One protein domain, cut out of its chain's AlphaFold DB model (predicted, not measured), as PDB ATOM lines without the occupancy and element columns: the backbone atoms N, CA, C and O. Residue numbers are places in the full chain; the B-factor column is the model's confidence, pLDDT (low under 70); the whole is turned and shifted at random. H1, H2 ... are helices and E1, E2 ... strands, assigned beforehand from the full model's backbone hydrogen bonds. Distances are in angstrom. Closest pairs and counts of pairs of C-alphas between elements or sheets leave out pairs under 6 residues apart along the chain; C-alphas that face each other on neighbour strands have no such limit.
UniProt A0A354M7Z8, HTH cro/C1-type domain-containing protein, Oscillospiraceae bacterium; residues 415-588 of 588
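What this domain is: This is residues 415 to 588 of the 588 residues of the protein "HTH cro/C1-type domain-containing protein" of Oscillospiraceae bacterium (UniProt A0A354M7Z8). Two twisted sheets, one of six strands and one of five, stand face to face as a sandwich, and a long arm made by the hairpin E1 and E2, with the short hairpin E7 and E8 beside it, reaches out from one end. The short helix H1 spans from one sheet to the other near the ends of E11, E12, E14 and E15, and the arm is continuous with the sandwich, since E2 runs on into E3, E6 into E7 and E8 into E9. The printed part has 174 residues with fifteen named strands and one named helix, in the order E1 to E14, H1, E15; its class is mostly strand. The larger sheet has the order E3, E5, E6, E10, E15, E12 and the smaller E4, E9, E11, E14, E13, both mixed, while E1 with E2 and E7 with E8 are antiparallel pairs. The whole is compact, with a radius of gyration of the C-alphas of 17.9 A, yet only just elongated, spanning 59 by 39 by 33 A.

Where its parts are: Start with the larger sheet: E3 is residues 448 to 451, E5 467 to 472, 17.6 A long, E6 479 to 484, 16.9 A, E10 511 to 515, E15 581 to 587, 19.9 A, and E12 532 to 537, 16.8 A. Find C-alpha 587, where E15 ends, at (-59.208, 43.029, -28.840). In the other sheet you meet E4 at residues 457 to 461, E9 at 497 to 503, 19.1 A long, E11 at 519 to 523, E14 at 556 to 560 and E13 at 550 to 553. H1, residues 561 to 567, measures 9.8 A and begins at C-alpha 561, (-40.349, 51.921, -35.572). For the arm, find C-alpha 419 at (-35.372, 44.153, -57.961); from there E1 runs 22.7 A to residue 426, and E2 takes residues 439 to 446 over 23.9 A. E7 is residues 486 to 488 and E8 is 492 to 494.

How they stand to each other: In the larger sheet look between the parallel neighbours E6 and E10, where N 481 and O 512 are 2.9 A apart, within hydrogen-bond range. E10 and E15 are antiparallel, with N 511 and O 584 at 2.9 A, and E3 and E5 are parallel, with N 449 and O 468 at 2.9 A. The edge strands here are E3 and E12. In the smaller sheet E9 and E11 are parallel, with N 521 and O 500 at 2.8 A, and the hairpin E13 and E14 has N 558 and O 551 at 2.8 A. The facing parts of this sandwich are 10.3 A apart centre to centre, the strands of one sheet at 27 degrees to those of the other. H1 is on the larger sheet at a height over the sheet of 8.9 A, across the strands at 84 degrees to E15 on the local plane; the closest C-alphas of H1 and E12 are those of Phe 567 and Asp 537, 5.9 A apart. In H1 every O i to N i+4 pair is within hydrogen-bond range. Out on the arm, N 422 and O 443 of the antiparallel hairpin E1 and E2 are 2.9 A apart, and the closest C-alphas of E1 and E7 are those of Asp 422 and Thr 487, 5.0 A apart. E2 and E15 are apart.

The domain as a whole: Look for the two C-alphas farthest apart at Gly 438 and Asn 530, 59.0 A from each other. The printed part has no cut, and residue 588 is the chain's last. The long links are E1 to E2, E12 to E13 and H1 to E15. No printed residue is under 70 in pLDDT, and the mean of the printed part is 96.0.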
ATOM      1  N   LYS A 415     -45.323  39.699 -56.397       98.62
ATOM      2  CA  LYS A 415     -44.017  40.348 -56.231       98.62
ATOM      3  C   LYS A 415     -43.982  41.720 -56.891       98.62
ATOM      4  O   LYS A 415     -44.756  41.969 -57.813       98.62
ATOM      5  N   SER A 416     -43.090  42.585 -56.423       98.56
ATOM      6  CA  SER A 416     -42.766  43.844 -57.094       98.56
ATOM      7  C   SER A 416     -41.963  43.612 -58.376       98.56
ATOM      8  O   SER A 416     -41.189  42.659 -58.465       98.56
ATOM      9  N   ASP A 417     -42.081  44.540 -59.327       97.88
ATOM     10  CA  ASP A 417     -41.194  44.597 -60.497       97.88
ATOM     11  C   ASP A 417     -39.791  45.108 -60.131       97.88
ATOM     12  O   ASP A 417     -38.804  44.748 -60.772       97.88
ATOM     13  N   GLU A 418     -39.687  45.941 -59.087       98.19
ATOM     14  CA  GLU A 418     -38.402  46.402 -58.561       98.19
ATOM     15  C   GLU A 418     -37.605  45.218 -58.006       98.19
ATOM     16  O   GLU A 418     -38.099  44.458 -57.166       98.19
ATOM     17  N   LEU A 419     -36.360  45.097 -58.465       98.25
ATOM     18  CA  LEU A 419     -35.372  44.153 -57.961       98.25
ATOM     19  C   LEU A 419     -34.319  44.915 -57.157       98.25
ATOM     20  O   LEU A 419     -33.785  45.922 -57.626       98.25
ATOM     21  N   LEU A 420     -33.980  44.410 -55.974       98.19
ATOM     22  CA  LEU A 420     -32.898  44.949 -55.156       98.19
ATOM     23  C   LEU A 420     -31.679  44.039 -55.250       98.19
ATOM     24  O   LEU A 420     -31.808  42.818 -55.311       98.19
ATOM     25  N   ASN A 421     -30.499  44.653 -55.231       96.88
ATOM     26  CA  ASN A 421     -29.225  43.959 -55.347       96.88
ATOM     27  C   ASN A 421     -28.383  44.148 -54.084       96.88
ATOM     28  O   ASN A 421     -28.077  45.284 -53.706       96.88
ATOM     29  N   ASP A 422     -28.001  43.045 -53.454       97.75
ATOM     30  CA  ASP A 422     -27.009  43.017 -52.382       97.75
ATOM     31  C   ASP A 422     -25.624  42.727 -52.965       97.75
ATOM     32  O   ASP A 422     -25.500  41.950 -53.905       97.75
ATOM     33  N   SER A 423     -24.565  43.333 -52.417       96.56
ATOM     34  CA  SER A 423     -23.196  43.219 -52.945       96.56
ATOM     35  C   SER A 423     -22.148  43.099 -51.843       96.56
ATOM     36  O   SER A 423     -22.165  43.840 -50.858       96.56
ATOM     37  N   PHE A 424     -21.169  42.218 -52.057       97.00
ATOM     38  CA  PHE A 424     -20.090  41.934 -51.112       97.00
ATOM     39  C   PHE A 424     -18.796  41.568 -51.847       97.00
ATOM     40  O   PHE A 424     -18.797  40.815 -52.822       97.00
ATOM     41  N   PHE A 425     -17.669  42.095 -51.376       96.69
ATOM     42  CA  PHE A 425     -16.322  41.758 -51.824       96.69
ATOM     43  C   PHE A 425     -15.649  40.822 -50.818       96.69
ATOM     44  O   PHE A 425     -15.443  41.182 -49.662       96.69
ATOM     45  N   PHE A 426     -15.278  39.619 -51.244       96.12
ATOM     46  CA  PHE A 426     -14.706  38.613 -50.357       96.12
ATOM     47  C   PHE A 426     -13.184  38.736 -50.242       96.12
ATOM     48  O   PHE A 426     -12.450  38.241 -51.093       96.12
ATOM     49  N   ASP A 427     -12.676  39.286 -49.138       95.56
ATOM     50  CA  ASP A 427     -11.227  39.298 -48.852       95.56
ATOM     51  C   ASP A 427     -10.652  37.894 -48.568       95.56
ATOM     52  O   ASP A 427      -9.444  37.647 -48.666       95.56
ATOM     53  N   ARG A 428     -11.527  36.951 -48.202       94.94
ATOM     54  CA  ARG A 428     -11.214  35.561 -47.850       94.94
ATOM     55  C   ARG A 428     -12.343  34.621 -48.258       94.94
ATOM     56  O   ARG A 428     -13.481  35.045 -48.428       94.94
ATOM     57  N   ASN A 429     -12.015  33.337 -48.353       93.56
ATOM     58  CA  ASN A 429     -13.012  32.281 -48.475       93.56
ATOM     59  C   ASN A 429     -13.771  32.155 -47.139       93.56
ATOM     60  O   ASN A 429     -13.107  32.050 -46.104       93.56
ATOM     61  N   PRO A 430     -15.116  32.191 -47.133       89.19
ATOM     62  CA  PRO A 430     -15.907  32.094 -45.904       89.19
ATOM     63  C   PRO A 430     -15.908  30.675 -45.320       89.19
ATOM     64  O   PRO A 430     -16.027  30.510 -44.112       89.19
ATOM     65  N   ALA A 431     -15.708  29.661 -46.165       86.31
ATOM     66  CA  ALA A 431     -15.565  28.266 -45.775       86.31
ATOM     67  C   ALA A 431     -14.538  27.564 -46.674       86.31
ATOM     68  O   ALA A 431     -14.188  28.060 -47.746       86.31
ATOM     69  N   TRP A 432     -14.061  26.392 -46.250       82.81
ATOM     70  CA  TRP A 432     -13.046  25.617 -46.975       82.81
ATOM     71  C   TRP A 432     -13.505  25.162 -48.372       82.81
ATOM     72  O   TRP A 432     -12.666  24.995 -49.252       82.81
ATOM     73  N   TRP A 433     -14.815  25.011 -48.580       83.38
ATOM     74  CA  TRP A 433     -15.444  24.566 -49.828       83.38
ATOM     75  C   TRP A 433     -15.978  25.717 -50.699       83.38
ATOM     76  O   TRP A 433     -16.443  25.486 -51.813       83.38
ATOM     77  N   ILE A 434     -15.895  26.965 -50.219       90.06
ATOM     78  CA  ILE A 434     -16.389  28.154 -50.925       90.06
ATOM     79  C   ILE A 434     -15.194  28.987 -51.402       90.06
ATOM     80  O   ILE A 434     -14.526  29.655 -50.613       90.06
ATOM     81  N   HIS A 435     -14.922  28.973 -52.709       92.56
ATOM     82  CA  HIS A 435     -13.730  29.586 -53.308       92.56
ATOM     83  C   HIS A 435     -14.036  30.923 -54.004       92.56
ATOM     84  O   HIS A 435     -14.125  30.996 -55.226       92.56
ATOM     85  N   VAL A 436     -14.178  31.991 -53.215       95.12
ATOM     86  CA  VAL A 436     -14.617  33.328 -53.680       95.12
ATOM     87  C   VAL A 436     -13.633  34.461 -53.369       95.12
ATOM     88  O   VAL A 436     -13.878  35.612 -53.722       95.12
ATOM     89  N   LYS A 437     -12.507  34.160 -52.713       95.81
ATOM     90  CA  LYS A 437     -11.492  35.148 -52.327       95.81
ATOM     91  C   LYS A 437     -11.065  36.040 -53.504       95.81
ATOM     92  O   LYS A 437     -10.706  35.551 -54.572       95.81
ATOM     93  N   GLY A 438     -11.013  37.346 -53.252       96.31
ATOM     94  CA  GLY A 438     -10.612  38.383 -54.199       96.31
ATOM     95  C   GLY A 438     -11.700  38.769 -55.201       96.31
ATOM     96  O   GLY A 438     -11.395  39.451 -56.177       96.31
ATOM     97  N   GLN A 439     -12.943  38.327 -55.000       95.38
ATOM     98  CA  GLN A 439     -14.037  38.546 -55.943       95.38
ATOM     99  C   GLN A 439     -15.205  39.291 -55.295       95.38
ATOM    100  O   GLN A 439     -15.508  39.119 -54.113       95.38
ATOM    101  N   ARG A 440     -15.892  40.090 -56.113       94.81
ATOM    102  CA  ARG A 440     -17.193  40.673 -55.783       94.81
ATOM    103  C   ARG A 440     -18.312  39.745 -56.237       94.81
ATOM    104  O   ARG A 440     -18.283  39.255 -57.366       94.81
ATOM    105  N   TYR A 441     -19.276  39.533 -55.360       95.62
ATOM    106  CA  TYR A 441     -20.505  38.798 -55.626       95.62
ATOM    107  C   TYR A 441     -21.701  39.700 -55.370       95.62
ATOM    108  O   TYR A 441     -21.599  40.681 -54.628       95.62
ATOM    109  N   GLU A 442     -22.797  39.354 -56.031       95.50
ATOM    110  CA  GLU A 442     -24.053  40.083 -56.006       95.50
ATOM    111  C   GLU A 442     -25.211  39.088 -56.013       95.50
ATOM    112  O   GLU A 442     -25.132  38.064 -56.697       95.50
ATOM    113  N   GLU A 443     -26.255  39.383 -55.245       95.75
ATOM    114  CA  GLU A 443     -27.460  38.561 -55.126       95.75
ATOM    115  C   GLU A 443     -28.685  39.465 -55.248       95.75
ATOM    116  O   GLU A 443     -28.782  40.503 -54.590       95.75
ATOM    117  N   THR A 444     -29.613  39.087 -56.126       96.50
ATOM    118  CA  THR A 444     -30.743  39.929 -56.526       96.50
ATOM    119  C   THR A 444     -32.066  39.221 -56.265       96.50
ATOM    120  O   THR A 444     -32.242  38.069 -56.655       96.50
ATOM    121  N   ALA A 445     -33.020  39.928 -55.662       97.75
ATOM    122  CA  ALA A 445     -34.380  39.442 -55.440       97.75
ATOM    123  C   ALA A 445     -35.405  40.585 -55.591       97.75
ATOM    124  O   ALA A 445     -35.013  41.756 -55.559       97.75
ATOM    125  N   PRO A 446     -36.707  40.288 -55.771       98.69
ATOM    126  CA  PRO A 446     -37.744  41.318 -55.739       98.69
ATOM    127  C   PRO A 446     -37.726  42.106 -54.427       98.69
ATOM    128  O   PRO A 446     -37.536  41.529 -53.358       98.69
ATOM    129  N   ALA A 447     -37.943  43.420 -54.507       98.62
ATOM    130  CA  ALA A 447     -37.986  44.304 -53.343       98.62
ATOM    131  C   ALA A 447     -39.083  43.899 -52.352       98.62
ATOM    132  O   ALA A 447     -38.868  43.910 -51.140       98.62
ATOM    133  N   VAL A 448     -40.253  43.522 -52.878       98.88
ATOM    134  CA  VAL A 448     -41.424  43.133 -52.093       98.88
ATOM    135  C   VAL A 448     -41.989  41.820 -52.620       98.88
ATOM    136  O   VAL A 448     -42.241  41.683 -53.817       98.88
ATOM    137  N   MET A 449     -42.233  40.865 -51.725       98.81
ATOM    138  CA  MET A 449     -42.839  39.566 -52.031       98.81
ATOM    139  C   MET A 449     -44.010  39.295 -51.081       98.81
ATOM    140  O   MET A 449     -43.915  39.532 -49.879       98.81
ATOM    141  N   ALA A 450     -45.124  38.789 -51.606       98.56
ATOM    142  CA  ALA A 450     -46.334  38.508 -50.839       98.56
ATOM    143  C   ALA A 450     -46.920  37.135 -51.199       98.56
ATOM    144  O   ALA A 450     -47.087  36.829 -52.378       98.56
ATOM    145  N   HIS A 451     -47.266  36.333 -50.189       97.50
ATOM    146  CA  HIS A 451     -47.837  34.990 -50.352       97.50
ATOM    147  C   HIS A 451     -49.200  34.887 -49.643       97.50
ATOM    148  O   HIS A 451     -49.296  34.925 -48.420       97.50
ATOM    149  N   GLY A 452     -50.286  34.822 -50.411       96.94
ATOM    150  CA  GLY A 452     -51.665  34.802 -49.911       96.94
ATOM    151  C   GLY A 452     -52.241  36.167 -49.519       96.94
ATOM    152  O   GLY A 452     -53.360  36.230 -49.009       96.94
ATOM    153  N   CYS A 453     -51.519  37.268 -49.753       97.75
ATOM    154  CA  CYS A 453     -51.955  38.624 -49.403       97.75
ATOM    155  C   CYS A 453     -51.668  39.660 -50.507       97.75
ATOM    156  O   CYS A 453     -51.166  39.345 -51.590       97.75
ATOM    157  N   GLU A 454     -52.055  40.914 -50.271       97.94
ATOM    158  CA  GLU A 454     -51.652  42.041 -51.120       97.94
ATOM    159  C   GLU A 454     -50.182  42.413 -50.867       97.94
ATOM    160  O   GLU A 454     -49.644  42.133 -49.795       97.94
ATOM    161  N   LEU A 455     -49.536  43.036 -51.859       98.50
ATOM    162  CA  LEU A 455     -48.175  43.546 -51.700       98.50
ATOM    163  C   LEU A 455     -48.171  44.708 -50.694       98.50
ATOM    164  O   LEU A 455     -48.917  45.672 -50.900       98.50
ATOM    165  N   PRO A 456     -47.333  44.657 -49.641       98.69
ATOM    166  CA  PRO A 456     -47.076  45.823 -48.807       98.69
ATOM    167  C   PRO A 456     -46.575  47.003 -49.646       98.69
ATOM    168  O   PRO A 456     -45.755  46.837 -50.549       98.69
ATOM    169  N   GLN A 457     -47.047  48.207 -49.334       98.69
ATOM    170  CA  GLN A 457     -46.499  49.427 -49.922       98.69
ATOM    171  C   GLN A 457     -45.275  49.847 -49.114       98.69
ATOM    172  O   GLN A 457     -45.343  49.907 -47.886       98.69
ATOM    173  N   VAL A 458     -44.181  50.150 -49.807       98.69
ATOM    174  CA  VAL A 458     -42.888  50.481 -49.199       98.69
ATOM    175  C   VAL A 458     -42.485  51.881 -49.630       98.69
ATOM    176  O   VAL A 458     -42.390  52.162 -50.820       98.69
ATOM    177  N   THR A 459     -42.247  52.761 -48.660       98.56
ATOM    178  CA  THR A 459     -41.672  54.092 -48.884       98.56
ATOM    179  C   THR A 459     -40.336  54.171 -48.142       98.56
ATOM    180  O   THR A 459     -40.334  54.306 -46.916       98.56
ATOM    181  N   PRO A 460     -39.192  54.029 -48.838       97.69
ATOM    182  CA  PRO A 460     -37.873  54.045 -48.210       97.69
ATOM    183  C   PRO A 460     -37.561  55.372 -47.515       97.69
ATOM    184  O   PRO A 460     -37.906  56.446 -48.009       97.69
ATOM    185  N   ILE A 461     -36.840  55.292 -46.400       97.19
ATOM    186  CA  ILE A 461     -36.229  56.436 -45.728       97.19
ATOM    187  C   ILE A 461     -34.732  56.422 -46.039       97.19
ATOM    188  O   ILE A 461     -33.969  55.625 -45.490       97.19
ATOM    189  N   GLY A 462     -34.312  57.326 -46.923       93.88
ATOM    190  CA  GLY A 462     -32.945  57.393 -47.440       93.88
ATOM    191  C   GLY A 462     -32.754  56.583 -48.725       93.88
ATOM    192  O   GLY A 462     -33.714  56.267 -49.422       93.88
ATOM    193  N   ASP A 463     -31.498  56.263 -49.039       92.94
ATOM    194  CA  ASP A 463     -31.104  55.746 -50.361       92.94
ATOM    195  C   ASP A 463     -31.193  54.217 -50.497       92.94
ATOM    196  O   ASP A 463     -30.867  53.666 -51.550       92.94
ATOM    197  N   VAL A 464     -31.576  53.506 -49.431       95.75
ATOM    198  CA  VAL A 464     -31.612  52.040 -49.423       95.75
ATOM    199  C   VAL A 464     -33.004  51.546 -49.062       95.75
ATOM    200  O   VAL A 464     -33.477  51.745 -47.946       95.75
ATOM    201  N   THR A 465     -33.626  50.840 -50.000       97.56
ATOM    202  CA  THR A 465     -34.897  50.126 -49.818       97.56
ATOM    203  C   THR A 465     -34.666  48.799 -49.079       97.56
ATOM    204  O   THR A 465     -33.745  48.070 -49.451       97.56
ATOM    205  N   PRO A 466     -35.438  48.429 -48.044       97.94
ATOM    206  CA  PRO A 466     -35.357  47.092 -47.451       97.94
ATOM    207  C   PRO A 466     -35.991  46.033 -48.359       97.94
ATOM    208  O   PRO A 466     -36.887  46.341 -49.142       97.94
ATOM    209  N   PHE A 467     -35.587  44.773 -48.198       98.69
ATOM    210  CA  PHE A 467     -36.420  43.669 -48.675       98.69
ATOM    211  C   PHE A 467     -37.627  43.513 -47.751       98.69
ATOM    212  O   PHE A 467     -37.472  43.561 -46.528       98.69
ATOM    213  N   VAL A 468     -38.808  43.292 -48.325       98.81
ATOM    214  CA  VAL A 468     -40.051  43.091 -47.574       98.81
ATOM    215  C   VAL A 468     -40.728  41.805 -48.017       98.81
ATOM    216  O   VAL A 468     -41.025  41.624 -49.196       98.81
ATOM    217  N   VAL A 469     -41.021  40.924 -47.064       98.81
ATOM    218  CA  VAL A 469     -41.832  39.727 -47.307       98.81
ATOM    219  C   VAL A 469     -43.067  39.738 -46.432       98.81
ATOM    220  O   VAL A 469     -43.006  40.140 -45.272       98.81
ATOM    221  N   ALA A 470     -44.194  39.299 -46.977       98.81
ATOM    222  CA  ALA A 470     -45.432  39.174 -46.228       98.81
ATOM    223  C   ALA A 470     -46.210  37.927 -46.631       98.81
ATOM    224  O   ALA A 470     -46.100  37.436 -47.758       98.81
ATOM    225  N   SER A 471     -47.034  37.428 -45.722       98.62
ATOM    226  CA  SER A 471     -47.949  36.342 -46.031       98.62
ATOM    227  C   SER A 471     -49.263  36.443 -45.280       98.62
ATOM    228  O   SER A 471     -49.385  37.138 -44.268       98.62
ATOM    229  N   ARG A 472     -50.255  35.711 -45.785       98.19
ATOM    230  CA  ARG A 472     -51.465  35.346 -45.055       98.19
ATOM    231  C   ARG A 472     -51.609  33.837 -45.098       98.19
ATOM    232  O   ARG A 472     -51.782  33.262 -46.169       98.19
ATOM    233  N   ASN A 473     -51.608  33.209 -43.931       97.50
ATOM    234  CA  ASN A 473     -51.780  31.770 -43.844       97.50
ATOM    235  C   ASN A 473     -53.198  31.376 -44.313       97.50
ATOM    236  O   ASN A 473     -54.182  31.868 -43.749       97.50
ATOM    237  N   PRO A 474     -53.351  30.480 -45.305       96.00
ATOM    238  CA  PRO A 474     -54.664  30.111 -45.831       96.00
ATOM    239  C   PRO A 474     -55.510  29.312 -44.828       96.00
ATOM    240  O   PRO A 474     -56.737  29.316 -44.928       96.00
ATOM    241  N   LYS A 475     -54.878  28.655 -43.846       92.56
ATOM    242  CA  LYS A 475     -55.539  27.785 -42.859       92.56
ATOM    243  C   LYS A 475     -55.941  28.540 -41.600       92.56
ATOM    244  O   LYS A 475     -57.042  28.332 -41.098       92.56
ATOM    245  N   THR A 476     -55.066  29.408 -41.096       94.50
ATOM    246  CA  THR A 476     -55.286  30.125 -39.826       94.50
ATOM    247  C   THR A 476     -55.676  31.590 -40.006       94.50
ATOM    248  O   THR A 476     -56.031  32.244 -39.031       94.50
ATOM    249  N   ALA A 477     -55.635  32.111 -41.239       95.31
ATOM    250  CA  ALA A 477     -55.908  33.509 -41.584       95.31
ATOM    251  C   ALA A 477     -54.990  34.548 -40.905       95.31
ATOM    252  O   ALA A 477     -55.226  35.747 -41.060       95.31
ATOM    253  N   VAL A 478     -53.941  34.112 -40.196       96.75
ATOM    254  CA  VAL A 478     -52.921  34.995 -39.610       96.75
ATOM    255  C   VAL A 478     -52.107  35.661 -40.708       96.75
ATOM    256  O   VAL A 478     -51.799  35.042 -41.730       96.75
ATOM    257  N   TYR A 479     -51.762  36.922 -40.482       98.56
ATOM    258  CA  TYR A 479     -50.897  37.688 -41.369       98.56
ATOM    259  C   TYR A 479     -49.508  37.789 -40.756       98.56
ATOM    260  O   TYR A 479     -49.375  37.863 -39.538       98.56
ATOM    261  N   SER A 480     -48.484  37.849 -41.596       98.62
ATOM    262  CA  SER A 480     -47.110  38.045 -41.148       98.62
ATOM    263  C   SER A 480     -46.377  38.982 -42.096       98.62
ATOM    264  O   SER A 480     -46.657  38.982 -43.295       98.62
ATOM    265  N   ILE A 481     -45.439  39.769 -41.576       98.88
ATOM    266  CA  ILE A 481     -44.590  40.654 -42.377       98.88
ATOM    267  C   ILE A 481     -43.184  40.753 -41.781       98.88
ATOM    268  O   ILE A 481     -43.033  40.855 -40.564       98.88
ATOM    269  N   ALA A 482     -42.165  40.753 -42.642       98.69
ATOM    270  CA  ALA A 482     -40.781  41.020 -42.274       98.69
ATOM    271  C   ALA A 482     -40.143  42.077 -43.174       98.69
ATOM    272  O   ALA A 482     -40.348  42.072 -44.390       98.69
ATOM    273  N   THR A 483     -39.314  42.929 -42.579       98.38
ATOM    274  CA  THR A 483     -38.344  43.782 -43.277       98.38
ATOM    275  C   THR A 483     -36.933  43.297 -42.961       98.38
ATOM    276  O   THR A 483     -36.542  43.183 -41.798       98.38
ATOM    277  N   LEU A 484     -36.155  42.982 -43.993       97.00
ATOM    278  CA  LEU A 484     -34.840  42.360 -43.824       97.00
ATOM    279  C   LEU A 484     -33.712  43.380 -43.978       97.00
ATOM    280  O   LEU A 484     -33.822  44.362 -44.722       97.00
ATOM    281  N   LYS A 485     -32.602  43.115 -43.285       95.25
ATOM    282  CA  LYS A 485     -31.353  43.857 -43.459       95.25
ATOM    283  C   LYS A 485     -30.809  43.691 -44.883       95.25
ATOM    284  O   LYS A 485     -31.174  42.773 -45.614       95.25
ATOM    285  N   ARG A 486     -29.948  44.625 -45.284       97.12
ATOM    286  CA  ARG A 486     -29.345  44.688 -46.620       97.12
ATOM    287  C   ARG A 486     -27.833  44.545 -46.516       97.12
ATOM    288  O   ARG A 486     -27.204  45.282 -45.757       97.12
ATOM    289  N   THR A 487     -27.245  43.683 -47.342       96.25
ATOM    290  CA  THR A 487     -25.788  43.611 -47.525       96.25
ATOM    291  C   THR A 487     -25.374  44.521 -48.679       96.25
ATOM    292  O   THR A 487     -25.500  44.162 -49.849       96.25
ATOM    293  N   ILE A 488     -24.865  45.714 -48.370       93.94
ATOM    294  CA  ILE A 488     -24.524  46.735 -49.368       93.94
ATOM    295  C   ILE A 488     -23.025  47.033 -49.432       93.94
ATOM    296  O   ILE A 488     -22.261  46.845 -48.483       93.94
ATOM    297  N   ASN A 489     -22.589  47.582 -50.562       88.88
ATOM    298  CA  ASN A 489     -21.204  47.985 -50.751       88.88
ATOM    299  C   ASN A 489     -20.835  49.228 -49.902       88.88
ATOM    300  O   ASN A 489     -21.589  50.202 -49.901       88.88
ATOM    301  N   PRO A 490     -19.645  49.272 -49.266       90.88
ATOM    302  CA  PRO A 490     -18.650  48.201 -49.151       90.88
ATOM    303  C   PRO A 490     -18.868  47.312 -47.915       90.88
ATOM    304  O   PRO A 490     -18.556  47.726 -46.801       90.88
ATOM    305  N   ASN A 491     -19.325  46.070 -48.130       92.94
ATOM    306  CA  ASN A 491     -19.422  44.994 -47.130       92.94
ATOM    307  C   ASN A 491     -20.164  45.369 -45.834       92.94
ATOM    308  O   ASN A 491     -19.797  44.902 -44.755       92.94
ATOM    309  N   LYS A 492     -21.183  46.227 -45.921       91.69
ATOM    310  CA  LYS A 492     -21.981  46.645 -44.769       91.69
ATOM    311  C   LYS A 492     -23.277  45.857 -44.717       91.69
ATOM    312  O   LYS A 492     -24.041  45.887 -45.673       91.69
ATOM    313  N   ASP A 493     -23.527  45.238 -43.574       92.38
ATOM    314  CA  ASP A 493     -24.861  44.791 -43.190       92.38
ATOM    315  C   ASP A 493     -25.590  45.972 -42.536       92.38
ATOM    316  O   ASP A 493     -25.097  46.537 -41.553       92.38
ATOM    317  N   ILE A 494     -26.695  46.421 -43.131       94.94
ATOM    318  CA  ILE A 494     -27.412  47.617 -42.679       94.94
ATOM    319  C   ILE A 494     -28.903  47.368 -42.490       94.94
ATOM    320  O   ILE A 494     -29.543  46.615 -43.220       94.94
ATOM    321  N   ILE A 495     -29.474  48.108 -41.545       95.62
ATOM    322  CA  ILE A 495     -30.918  48.274 -41.431       95.62
ATOM    323  C   ILE A 495     -31.340  49.346 -42.438       95.62
ATOM    324  O   ILE A 495     -31.024  50.524 -42.261       95.62
ATOM    325  N   ALA A 496     -32.044  48.933 -43.488       94.56
ATOM    326  CA  ALA A 496     -32.718  49.839 -44.407       94.56
ATOM    327  C   ALA A 496     -34.090  50.207 -43.825       94.56
ATOM    328  O   ALA A 496     -34.905  49.331 -43.544       94.56
ATOM    329  N   SER A 497     -34.320  51.495 -43.583       94.56
ATOM    330  CA  SER A 497     -35.528  51.976 -42.909       94.56
ATOM    331  C   SER A 497     -36.592  52.371 -43.933       94.56
ATOM    332  O   SER A 497     -36.261  52.940 -44.971       94.56
ATOM    333  N   ALA A 498     -37.863  52.074 -43.667       98.38
ATOM    334  CA  ALA A 498     -38.969  52.405 -44.565       98.38
ATOM    335  C   ALA A 498     -40.293  52.568 -43.809       98.38
ATOM    336  O   ALA A 498     -40.523  51.908 -42.790       98.38
ATOM    337  N   ASP A 499     -41.164  53.424 -44.343       98.81
ATOM    338  CA  ASP A 499     -42.587  53.440 -44.018       98.81
ATOM    339  C   ASP A 499     -43.289  52.324 -44.789       98.81
ATOM    340  O   ASP A 499     -43.224  52.261 -46.021       98.81
ATOM    341  N   ILE A 500     -43.967  51.444 -44.058       98.88
ATOM    342  CA  ILE A 500     -44.650  50.282 -44.619       98.88
ATOM    343  C   ILE A 500     -46.152  50.415 -44.398       98.88
ATOM    344  O   ILE A 500     -46.607  50.630 -43.275       98.88
ATOM    345  N   VAL A 501     -46.947  50.236 -45.453       98.88
ATOM    346  CA  VAL A 501     -48.404  50.080 -45.347       98.88
ATOM    347  C   VAL A 501     -48.764  48.653 -45.729       98.88
ATOM    348  O   VAL A 501     -48.529  48.230 -46.860       98.88
ATOM    349  N   PHE A 502     -49.354  47.919 -44.791       98.69
ATOM    350  CA  PHE A 502     -49.707  46.520 -44.964       98.69
ATOM    351  C   PHE A 502     -51.202  46.312 -44.736       98.69
ATOM    352  O   PHE A 502     -51.722  46.556 -43.646       98.69
ATOM    353  N   LYS A 503     -51.902  45.877 -45.786       98.19
ATOM    354  CA  LYS A 503     -53.319  45.545 -45.696       98.19
ATOM    355  C   LYS A 503     -53.492  44.155 -45.097       98.19
ATOM    356  O   LYS A 503     -52.995  43.165 -45.631       98.19
ATOM    357  N   VAL A 504     -54.235  44.113 -44.006       95.44
ATOM    358  CA  VAL A 504     -54.598  42.927 -43.243       95.44
ATOM    359  C   VAL A 504     -56.124  42.812 -43.222       95.44
ATOM    360  O   VAL A 504     -56.825  43.765 -43.544       95.44
ATOM    361  N   GLY A 505     -56.644  41.622 -42.932       90.56
ATOM    362  CA  GLY A 505     -58.089  41.375 -42.949       90.56
ATOM    363  C   GLY A 505     -58.803  41.927 -41.708       90.56
ATOM    364  O   GLY A 505     -58.594  43.062 -41.284       90.56
ATOM    365  N   GLY A 506     -59.645  41.093 -41.097       90.06
ATOM    366  CA  GLY A 506     -60.301  41.393 -39.820       90.06
ATOM    367  C   GLY A 506     -59.371  41.334 -38.595       90.06
ATOM    368  O   GLY A 506     -58.169  41.101 -38.695       90.06
ATOM    369  N   PHE A 507     -59.955  41.512 -37.406       90.38
ATOM    370  CA  PHE A 507     -59.242  41.620 -36.118       90.38
ATOM    371  C   PHE A 507     -58.981  40.275 -35.413       90.38
ATOM    372  O   PHE A 507     -58.287  40.206 -34.390       90.38
ATOM    373  N   ASP A 508     -59.582  39.201 -35.924       87.31
ATOM    374  CA  ASP A 508     -59.655  37.915 -35.227       87.31
ATOM    375  C   ASP A 508     -58.310  37.193 -35.176       87.31
ATOM    376  O   ASP A 508     -57.979  36.562 -34.171       87.31
ATOM    377  N   ALA A 509     -57.499  37.319 -36.221       92.00
ATOM    378  CA  ALA A 509     -56.210  36.654 -36.298       92.00
ATOM    379  C   ALA A 509     -55.082  37.563 -35.768       92.00
ATOM    380  O   ALA A 509     -55.091  38.766 -36.045       92.00
ATOM    381  N   PRO A 510     -54.108  37.030 -35.005       96.19
ATOM    382  CA  PRO A 510     -52.889  37.768 -34.689       96.19
ATOM    383  C   PRO A 510     -52.068  38.063 -35.952       96.19
ATOM    384  O   PRO A 510     -52.178  37.368 -36.967       96.19
ATOM    385  N   ILE A 511     -51.224  39.089 -35.861       98.62
ATOM    386  CA  ILE A 511     -50.354  39.548 -36.947       98.62
ATOM    387  C   ILE A 511     -48.901  39.460 -36.479       98.62
ATOM    388  O   ILE A 511     -48.551  40.090 -35.486       98.62
ATOM    389  N   GLY A 512     -48.065  38.692 -37.171       98.69
ATOM    390  CA  GLY A 512     -46.643  38.545 -36.864       98.69
ATOM    391  C   GLY A 512     -45.819  39.651 -37.515       98.69
ATOM    392  O   GLY A 512     -45.984  39.933 -38.703       98.69
ATOM    393  N   VAL A 513     -44.929  40.277 -36.751       98.75
ATOM    394  CA  VAL A 513     -44.084  41.378 -37.221       98.75
ATOM    395  C   VAL A 513     -42.628  41.081 -36.888       98.75
ATOM    396  O   VAL A 513     -42.302  40.772 -35.741       98.75
ATOM    397  N   PHE A 514     -41.759  41.185 -37.894       98.62
ATOM    398  CA  PHE A 514     -40.350  40.802 -37.805       98.62
ATOM    399  C   PHE A 514     -39.449  41.865 -38.443       98.62
ATOM    400  O   PHE A 514     -39.752  42.396 -39.510       98.62
ATOM    401  N   GLY A 515     -38.306  42.152 -37.828       97.38
ATOM    402  CA  GLY A 515     -37.319  43.071 -38.392       97.38
ATOM    403  C   GLY A 515     -37.536  44.533 -38.002       97.38
ATOM    404  O   GLY A 515     -37.992  44.848 -36.902       97.38
ATOM    405  N   TYR A 516     -37.133  45.446 -38.886       97.44
ATOM    406  CA  TYR A 516     -36.966  46.868 -38.575       97.44
ATOM    407  C   TYR A 516     -37.769  47.785 -39.494       97.44
ATOM    408  O   TYR A 516     -37.747  47.654 -40.716       97.44
ATOM    409  N   TYR A 517     -38.412  48.788 -38.910       98.31
ATOM    410  CA  TYR A 517     -39.306  49.702 -39.614       98.31
ATOM    411  C   TYR A 517     -38.946  51.148 -39.265       98.31
ATOM    412  O   TYR A 517     -38.392  51.397 -38.194       98.31
ATOM    413  N   HIS A 518     -39.284  52.093 -40.145       98.50
ATOM    414  CA  HIS A 518     -39.474  53.486 -39.727       98.50
ATOM    415  C   HIS A 518     -40.875  53.637 -39.133       98.50
ATOM    416  O   HIS A 518     -41.037  54.087 -38.004       98.50
ATOM    417  N   SER A 519     -41.884  53.170 -39.870       98.75
ATOM    418  CA  SER A 519     -43.228  52.952 -39.351       98.75
ATOM    419  C   SER A 519     -43.888  51.758 -40.036       98.75
ATOM    420  O   SER A 519     -43.572  51.421 -41.182       98.75
ATOM    421  N   LEU A 520     -44.824  51.120 -39.337       98.88
ATOM    422  CA  LEU A 520     -45.699  50.095 -39.901       98.88
ATOM    423  C   LEU A 520     -47.149  50.526 -39.717       98.88
ATOM    424  O   LEU A 520     -47.619  50.688 -38.595       98.88
ATOM    425  N   THR A 521     -47.871  50.692 -40.819       98.88
ATOM    426  CA  THR A 521     -49.310  50.943 -40.812       98.88
ATOM    427  C   THR A 521     -50.072  49.703 -41.251       98.88
ATOM    428  O   THR A 521     -50.052  49.343 -42.427       98.88
ATOM    429  N   LEU A 522     -50.782  49.087 -40.312       98.69
ATOM    430  CA  LEU A 522     -51.721  47.998 -40.569       98.69
ATOM    431  C   LEU A 522     -53.071  48.585 -40.993       98.69
ATOM    432  O   LEU A 522     -53.586  49.484 -40.326       98.69
ATOM    433  N   VAL A 523     -53.628  48.102 -42.102       98.50
ATOM    434  CA  VAL A 523     -54.908  48.567 -42.661       98.50
ATOM    435  C   VAL A 523     -55.912  47.426 -42.635       98.50
ATOM    436  O   VAL A 523     -55.662  46.415 -43.277       98.50
ATOM    437  N   PHE A 524     -57.024  47.608 -41.932       97.62
ATOM    438  CA  PHE A 524     -58.062  46.598 -41.715       97.62
ATOM    439  C   PHE A 524     -59.288  46.847 -42.600       97.62
ATOM    440  O   PHE A 524     -59.485  47.951 -43.118       97.62
ATOM    441  N   ASP A 525     -60.142  45.831 -42.733       95.81
ATOM    442  CA  ASP A 525     -61.376  45.914 -43.528       95.81
ATOM    443  C   ASP A 525     -62.462  46.794 -42.875       95.81
ATOM    444  O   ASP A 525     -63.342  47.321 -43.558       95.81
ATOM    445  N   GLU A 526     -62.387  46.997 -41.558       94.81
ATOM    446  CA  GLU A 526     -63.362  47.760 -40.773       94.81
ATOM    447  C   GLU A 526     -62.684  48.796 -39.858       94.81
ATOM    448  O   GLU A 526     -61.496  48.667 -39.543       94.81
ATOM    449  N   PRO A 527     -63.421  49.821 -39.381       96.06
ATOM    450  CA  PRO A 527     -62.892  50.772 -38.409       96.06
ATOM    451  C   PRO A 527     -62.456  50.104 -37.096       96.06
ATOM    452  O   PRO A 527     -63.154  49.233 -36.567       96.06
ATOM    453  N   ILE A 528     -61.334  50.567 -36.533       95.12
ATOM    454  CA  ILE A 528     -60.766  50.043 -35.277       95.12
ATOM    455  C   ILE A 528     -61.686  50.344 -34.083       95.12
ATOM    456  O   ILE A 528     -61.901  49.493 -33.219       95.12
ATOM    457  N   GLY A 529     -62.266  51.549 -34.044       91.25
ATOM    458  CA  GLY A 529     -63.130  51.992 -32.948       91.25
ATOM    459  C   GLY A 529     -62.384  52.062 -31.611       91.25
ATOM    460  O   GLY A 529     -61.277  52.588 -31.548       91.25
ATOM    461  N   ASN A 530     -62.995  51.521 -30.555       90.69
ATOM    462  CA  ASN A 530     -62.450  51.529 -29.189       90.69
ATOM    463  C   ASN A 530     -61.637  50.263 -28.851       90.69
ATOM    464  O   ASN A 530     -61.464  49.949 -27.673       90.69
ATOM    465  N   ALA A 531     -61.193  49.510 -29.861       93.31
ATOM    466  CA  ALA A 531     -60.427  48.291 -29.640       93.31
ATOM    467  C   ALA A 531     -59.094  48.581 -28.933       93.31
ATOM    468  O   ALA A 531     -58.449  49.604 -29.171       93.31
ATOM    469  N   ARG A 532     -58.661  47.636 -28.103       96.00
ATOM    470  CA  ARG A 532     -57.348  47.637 -27.460       96.00
ATOM    471  C   ARG A 532     -56.337  46.904 -28.331       96.00
ATOM    472  O   ARG A 532     -56.646  45.874 -28.938       96.00
ATOM    473  N   ILE A 533     -55.124  47.435 -28.377       97.62
ATOM    474  CA  ILE A 533     -54.027  46.927 -29.197       97.62
ATOM    475  C   ILE A 533     -52.999  46.305 -28.268       97.62
ATOM    476  O   ILE A 533     -52.389  46.995 -27.456       97.62
ATOM    477  N   PHE A 534     -52.788  45.005 -28.414       98.06
ATOM    478  CA  PHE A 534     -51.791  44.270 -27.658       98.06
ATOM    479  C   PHE A 534     -50.619  43.873 -28.539       98.06
ATOM    480  O   PHE A 534     -50.803  43.501 -29.700       98.06
ATOM    481  N   VAL A 535     -49.424  43.903 -27.958       98.12
ATOM    482  CA  VAL A 535     -48.222  43.293 -28.529       98.12
ATOM    483  C   VAL A 535     -47.658  42.261 -27.571       98.12
ATOM    484  O   VAL A 535     -47.764  42.416 -26.357       98.12
ATOM    485  N   GLN A 536     -47.047  41.216 -28.107       98.06
ATOM    486  CA  GLN A 536     -46.335  40.222 -27.313       98.06
ATOM    487  C   GLN A 536     -45.031  39.865 -28.019       98.06
ATOM    488  O   GLN A 536     -45.068  39.352 -29.139       98.06
ATOM    489  N   ASP A 537     -43.895  40.139 -27.365       97.62
ATOM    490  CA  ASP A 537     -42.583  39.638 -27.790       97.62
ATOM    491  C   ASP A 537     -42.686  38.120 -27.967       97.62
ATOM    492  O   ASP A 537     -43.181  37.414 -27.081       97.62
ATOM    493  N   LEU A 538     -42.212  37.604 -29.101       96.81
ATOM    494  CA  LEU A 538     -42.234  36.167 -29.367       96.81
ATOM    495  C   LEU A 538     -41.348  35.369 -28.413       96.81
ATOM    496  O   LEU A 538     -41.415  34.146 -28.436       96.81
ATOM    497  N   MET A 539     -40.571  36.019 -27.545       95.00
ATOM    498  CA  MET A 539     -39.820  35.395 -26.452       95.00
ATOM    499  C   MET A 539     -40.458  35.586 -25.062       95.00
ATOM    500  O   MET A 539     -39.910  35.108 -24.077       95.00
ATOM    501  N   SER A 540     -41.638  36.212 -24.972       94.75
ATOM    502  CA  SER A 540     -42.396  36.415 -23.725       94.75
ATOM    503  C   SER A 540     -43.678  35.576 -23.667       94.75
ATOM    504  O   SER A 540     -44.282  35.282 -24.701       94.75
ATOM    505  N   ASP A 541     -44.132  35.211 -22.470       93.56
ATOM    506  CA  ASP A 541     -45.470  34.645 -22.209       93.56
ATOM    507  C   ASP A 541     -46.492  35.713 -21.774       93.56
ATOM    508  O   ASP A 541     -47.600  35.387 -21.356       93.56
ATOM    509  N   GLU A 542     -46.137  36.994 -21.878       94.88
ATOM    510  CA  GLU A 542     -46.979  38.119 -21.477       94.88
ATOM    511  C   GLU A 542     -47.137  39.133 -22.612       94.88
ATOM    512  O   GLU A 542     -46.159  39.662 -23.147       94.88
ATOM    513  N   ALA A 543     -48.391  39.429 -22.943       96.69
ATOM    514  CA  ALA A 543     -48.780  40.497 -23.844       96.69
ATOM    515  C   ALA A 543     -48.978  41.823 -23.099       96.69
ATOM    516  O   ALA A 543     -49.487  41.865 -21.978       96.69
ATOM    517  N   LYS A 544     -48.651  42.926 -23.771       96.12
ATOM    518  CA  LYS A 544     -48.744  44.291 -23.251       96.12
ATOM    519  C   LYS A 544     -49.717  45.114 -24.071       96.12
ATOM    520  O   LYS A 544     -49.684  45.075 -25.299       96.12
ATOM    521  N   ASP A 545     -50.558  45.880 -23.386       97.12
ATOM    522  CA  ASP A 545     -51.391  46.888 -24.034       97.12
ATOM    523  C   ASP A 545     -50.513  48.057 -24.488       97.12
ATOM    524  O   ASP A 545     -49.802  48.669 -23.687       97.12
ATOM    525  N   VAL A 546     -50.561  48.357 -25.779       97.44
ATOM    526  CA  VAL A 546     -49.821  49.448 -26.413       97.44
ATOM    527  C   VAL A 546     -50.740  50.406 -27.157       97.44
ATOM    528  O   VAL A 546     -50.266  51.173 -27.987       97.44
ATOM    529  N   THR A 547     -52.037  50.412 -26.845       96.81
ATOM    530  CA  THR A 547     -53.040  51.270 -27.498       96.81
ATOM    531  C   THR A 547     -52.597  52.738 -27.540       96.81
ATOM    532  O   THR A 547     -52.691  53.380 -28.581       96.81
ATOM    533  N   GLU A 548     -52.022  53.251 -26.447       96.38
ATOM    534  CA  GLU A 548     -51.528  54.636 -26.347       96.38
ATOM    535  C   GLU A 548     -50.202  54.892 -27.087       96.38
ATOM    536  O   GLU A 548     -49.809  56.041 -27.281       96.38
ATOM    537  N   LYS A 549     -49.496  53.836 -27.507       96.62
ATOM    538  CA  LYS A 549     -48.240  53.914 -28.275       96.62
ATOM    539  C   LYS A 549     -48.459  53.784 -29.786       96.62
ATOM    540  O   LYS A 549     -47.491  53.770 -30.547       96.62
ATOM    541  N   CYS A 550     -49.710  53.681 -30.221       96.12
ATOM    542  CA  CYS A 550     -50.091  53.553 -31.620       96.12
ATOM    543  C   CYS A 550     -50.959  54.738 -32.042       96.12
ATOM    544  O   CYS A 550     -51.731  55.282 -31.253       96.12
ATOM    545  N   ARG A 551     -50.892  55.112 -33.321       97.62
ATOM    546  CA  ARG A 551     -51.855  56.048 -33.907       97.62
ATOM    547  C   ARG A 551     -52.976  55.264 -34.575       97.62
ATOM    548  O   ARG A 551     -52.713  54.503 -35.503       97.62
ATOM    549  N   ILE A 552     -54.210  55.492 -34.136       97.12
ATOM    550  CA  ILE A 552     -55.417  54.904 -34.725       97.12
ATOM    551  C   ILE A 552     -56.120  55.964 -35.578       97.12
ATOM    552  O   ILE A 552     -56.394  57.059 -35.093       97.12
ATOM    553  N   ASP A 553     -56.412  55.636 -36.835       96.69
ATOM    554  CA  ASP A 553     -57.159  56.500 -37.758       96.69
ATOM    555  C   ASP A 553     -58.082  55.663 -38.653       96.69
ATOM    556  O   ASP A 553     -57.629  54.955 -39.556       96.69
ATOM    557  N   GLY A 554     -59.388  55.700 -38.379       96.25
ATOM    558  CA  GLY A 554     -60.385  54.912 -39.107       96.25
ATOM    559  C   GLY A 554     -60.088  53.412 -39.043       96.25
ATOM    560  O   GLY A 554     -60.234  52.800 -37.988       96.25
ATOM    561  N   CYS A 555     -59.673  52.829 -40.171       97.56
ATOM    562  CA  CYS A 555     -59.292  51.417 -40.301       97.56
ATOM    563  C   CYS A 555     -57.772  51.185 -40.202       97.56
ATOM    564  O   CYS A 555     -57.278  50.150 -40.645       97.56
ATOM    565  N   ARG A 556     -56.998  52.163 -39.718       98.38
ATOM    566  CA  ARG A 556     -55.529  52.130 -39.725       98.38
ATOM    567  C   ARG A 556     -54.970  52.139 -38.309       98.38
ATOM    568  O   ARG A 556     -55.406  52.935 -37.481       98.38
ATOM    569  N   ILE A 557     -53.952  51.315 -38.076       98.50
ATOM    570  CA  ILE A 557     -53.097  51.367 -36.886       98.50
ATOM    571  C   ILE A 557     -51.663  51.603 -37.357       98.50
ATOM    572  O   ILE A 557     -51.104  50.754 -38.046       98.50
ATOM    573  N   THR A 558     -51.067  52.739 -36.995       98.62
ATOM    574  CA  THR A 558     -49.654  53.035 -37.266       98.62
ATOM    575  C   THR A 558     -48.815  52.850 -36.005       98.62
ATOM    576  O   THR A 558     -49.094  53.463 -34.972       98.62
ATOM    577  N   PHE A 559     -47.761  52.049 -36.125       98.62
ATOM    578  CA  PHE A 559     -46.718  51.845 -35.129       98.62
ATOM    579  C   PHE A 559     -45.463  52.632 -35.509       98.62
ATOM    580  O   PHE A 559     -45.071  52.654 -36.677       98.62
ATOM    581  N   ASP A 560     -44.844  53.251 -34.510       98.38
ATOM    582  CA  ASP A 560     -43.521  53.864 -34.619       98.38
ATOM    583  C   ASP A 560     -42.419  52.793 -34.559       98.38
ATOM    584  O   ASP A 560     -42.483  51.872 -33.739       98.38
ATOM    585  N   GLY A 561     -41.412  52.910 -35.423       97.62
ATOM    586  CA  GLY A 561     -40.349  51.921 -35.572       97.62
ATOM    587  C   GLY A 561     -39.475  51.726 -34.332       97.62
ATOM    588  O   GLY A 561     -39.052  50.599 -34.065       97.62
ATOM    589  N   ASP A 562     -39.233  52.773 -33.540       97.19
ATOM    590  CA  ASP A 562     -38.430  52.665 -32.318       97.19
ATOM    591  C   ASP A 562     -39.205  51.925 -31.225       97.19
ATOM    592  O   ASP A 562     -38.665  51.037 -30.561       97.19
ATOM    593  N   ASN A 563     -40.503  52.202 -31.103       98.00
ATOM    594  CA  ASN A 563     -41.388  51.429 -30.233       98.00
ATOM    595  C   ASN A 563     -41.434  49.946 -30.629       98.00
ATOM    596  O   ASN A 563     -41.358  49.079 -29.761       98.00
ATOM    597  N   MET A 564     -41.501  49.637 -31.928       98.00
ATOM    598  CA  MET A 564     -41.513  48.252 -32.419       98.00
ATOM    599  C   MET A 564     -40.234  47.488 -32.066       98.00
ATOM    600  O   MET A 564     -40.305  46.299 -31.755       98.00
ATOM    601  N   ARG A 565     -39.073  48.161 -32.061       96.44
ATOM    602  CA  ARG A 565     -37.820  47.554 -31.585       96.44
ATOM    603  C   ARG A 565     -37.948  47.129 -30.130       96.44
ATOM    604  O   ARG A 565     -37.618  45.997 -29.817       96.44
ATOM    605  N   ILE A 566     -38.488  48.001 -29.276       96.75
ATOM    606  CA  ILE A 566     -38.708  47.698 -27.856       96.75
ATOM    607  C   ILE A 566     -39.671  46.514 -27.709       96.75
ATOM    608  O   ILE A 566     -39.357  45.561 -27.004       96.75
ATOM    609  N   PHE A 567     -40.812  46.533 -28.406       97.12
ATOM    610  CA  PHE A 567     -41.824  45.471 -28.313       97.12
ATOM    611  C   PHE A 567     -41.286  44.092 -28.693       97.12
ATOM    612  O   PHE A 567     -41.719  43.090 -28.133       97.12
ATOM    613  N   GLY A 568     -40.367  44.040 -29.658       96.69
ATOM    614  CA  GLY A 568     -39.802  42.800 -30.168       96.69
ATOM    615  C   GLY A 568     -38.501  42.355 -29.511       96.69
ATOM    616  O   GLY A 568     -37.963  41.357 -29.976       96.69
ATOM    617  N   THR A 569     -37.950  43.075 -28.525       96.12
ATOM    618  CA  THR A 569     -36.670  42.692 -27.889       96.12
ATOM    619  C   THR A 569     -36.629  42.835 -26.370       96.12
ATOM    620  O   THR A 569     -35.687  42.351 -25.749       96.12
ATOM    621  N   GLU A 570     -37.603  43.493 -25.743       91.75
ATOM    622  CA  GLU A 570     -37.553  43.835 -24.315       91.75
ATOM    623  C   GLU A 570     -37.485  42.638 -23.355       91.75
ATOM    624  O   GLU A 570     -37.084  42.815 -22.206       91.75
ATOM    625  N   SER A 571     -37.882  41.439 -23.792       90.50
ATOM    626  CA  SER A 571     -37.859  40.233 -22.948       90.50
ATOM    627  C   SER A 571     -36.606  39.378 -23.159       90.50
ATOM    628  O   SER A 571     -36.491  38.298 -22.580       90.50
ATOM    629  N   ARG A 572     -35.675  39.831 -24.006       92.56
ATOM    630  CA  ARG A 572     -34.483  39.078 -24.419       92.56
ATOM    631  C   ARG A 572     -33.258  39.465 -23.599       92.56
ATOM    632  O   ARG A 572     -33.242  40.480 -22.908       92.56
ATOM    633  N   ALA A 573     -32.220  38.635 -23.674       90.56
ATOM    634  CA  ALA A 573     -30.931  38.949 -23.069       90.56
ATOM    635  C   ALA A 573     -30.252  40.123 -23.797       90.56
ATOM    636  O   ALA A 573     -30.362  40.245 -25.015       90.56
ATOM    637  N   ASP A 574     -29.484  40.942 -23.071       89.94
ATOM    638  CA  ASP A 574     -28.786  42.112 -23.635       89.94
ATOM    639  C   ASP A 574     -27.806  41.765 -24.773       89.94
ATOM    640  O   ASP A 574     -27.476  42.620 -25.597       89.94
ATOM    641  N   ASP A 575     -27.289  40.533 -24.803       92.12
ATOM    642  CA  ASP A 575     -26.363  40.047 -25.828       92.12
ATOM    643  C   ASP A 575     -27.026  39.202 -26.927       92.12
ATOM    644  O   ASP A 575     -26.312  38.631 -27.761       92.12
ATOM    645  N   ASP A 576     -28.362  39.152 -26.945       93.31
ATOM    646  CA  ASP A 576     -29.153  38.572 -28.025       93.31
ATOM    647  C   ASP A 576     -29.046  39.435 -29.290       93.31
ATOM    648  O   ASP A 576     -29.171  40.661 -29.264       93.31
ATOM    649  N   LYS A 577     -28.762  38.783 -30.416       92.50
ATOM    650  CA  LYS A 577     -28.550  39.412 -31.722       92.50
ATOM    651  C   LYS A 577     -29.742  39.280 -32.659       92.50
ATOM    652  O   LYS A 577     -29.649  39.769 -33.786       92.50
ATOM    653  N   ALA A 578     -30.808  38.616 -32.222       93.62
ATOM    654  CA  ALA A 578     -32.004  38.437 -33.019       93.62
ATOM    655  C   ALA A 578     -32.650  39.778 -33.363       93.62
ATOM    656  O   ALA A 578     -32.701  40.711 -32.555       93.62
ATOM    657  N   ASP A 579     -33.204  39.844 -34.567       94.94
ATOM    658  CA  ASP A 579     -34.002  40.986 -34.982       94.94
ATOM    659  C   ASP A 579     -35.298  41.067 -34.144       94.94
ATOM    660  O   ASP A 579     -35.778  40.038 -33.639       94.94
ATOM    661  N   PRO A 580     -35.891  42.270 -33.980       97.44
ATOM    662  CA  PRO A 580     -37.140  42.426 -33.245       97.44
ATOM    663  C   PRO A 580     -38.221  41.511 -33.813       97.44
ATOM    664  O   PRO A 580     -38.439  41.485 -35.027       97.44
ATOM    665  N   SER A 581     -38.910  40.768 -32.947       98.31
ATOM    666  CA  SER A 581     -40.053  39.970 -33.380       98.31
ATOM    667  C   SER A 581     -41.130  39.841 -32.310       98.31
ATOM    668  O   SER A 581     -40.871  39.513 -31.153       98.31
ATOM    669  N   PHE A 582     -42.360  40.142 -32.709       98.56
ATOM    670  CA  PHE A 582     -43.525  40.185 -31.834       98.56
ATOM    671  C   PHE A 582     -44.791  39.899 -32.641       98.56
ATOM    672  O   PHE A 582     -44.807  40.001 -33.869       98.56
ATOM    673  N   LEU A 583     -45.871  39.555 -31.948       97.88
ATOM    674  CA  LEU A 583     -47.207  39.534 -32.538       97.88
ATOM    675  C   LEU A 583     -48.005  40.760 -32.105       97.88
ATOM    676  O   LEU A 583     -47.811  41.277 -31.007       97.88
ATOM    677  N   VAL A 584     -48.938  41.179 -32.953       98.44
ATOM    678  CA  VAL A 584     -49.971  42.177 -32.671       98.44
ATOM    679  C   VAL A 584     -51.317  41.466 -32.576       98.44
ATOM    680  O   VAL A 584     -51.671  40.675 -33.455       98.44
ATOM    681  N   LYS A 585     -52.097  41.770 -31.536       97.38
ATOM    682  CA  LYS A 585     -53.466  41.280 -31.365       97.38
ATOM    683  C   LYS A 585     -54.409  42.432 -31.028       97.38
ATOM    684  O   LYS A 585     -54.160  43.206 -30.111       97.38
ATOM    685  N   ILE A 586     -55.507  42.524 -31.773       95.88
ATOM    686  CA  ILE A 586     -56.554  43.525 -31.577       95.88
ATOM    687  C   ILE A 586     -57.693  42.860 -30.802       95.88
ATOM    688  O   ILE A 586     -58.143  41.771 -31.167       95.88
ATOM    689  N   VAL A 587     -58.133  43.504 -29.721       92.56
ATOM    690  CA  VAL A 587     -59.208  43.029 -28.840       92.56
ATOM    691  C   VAL A 587     -60.280  44.111 -28.778       92.56
ATOM    692  O   VAL A 587     -60.016  45.205 -28.281       92.56
ATOM    693  N   LYS A 588     -61.459  43.827 -29.338       83.69
ATOM    694  CA  LYS A 588     -62.613  44.738 -29.315       83.69
ATOM    695  C   LYS A 588     -63.329  44.728 -27.970       83.69
ATOM    696  O   LYS A 588     -63.368  43.651 -27.335       83.69
TER     697      LYS A 588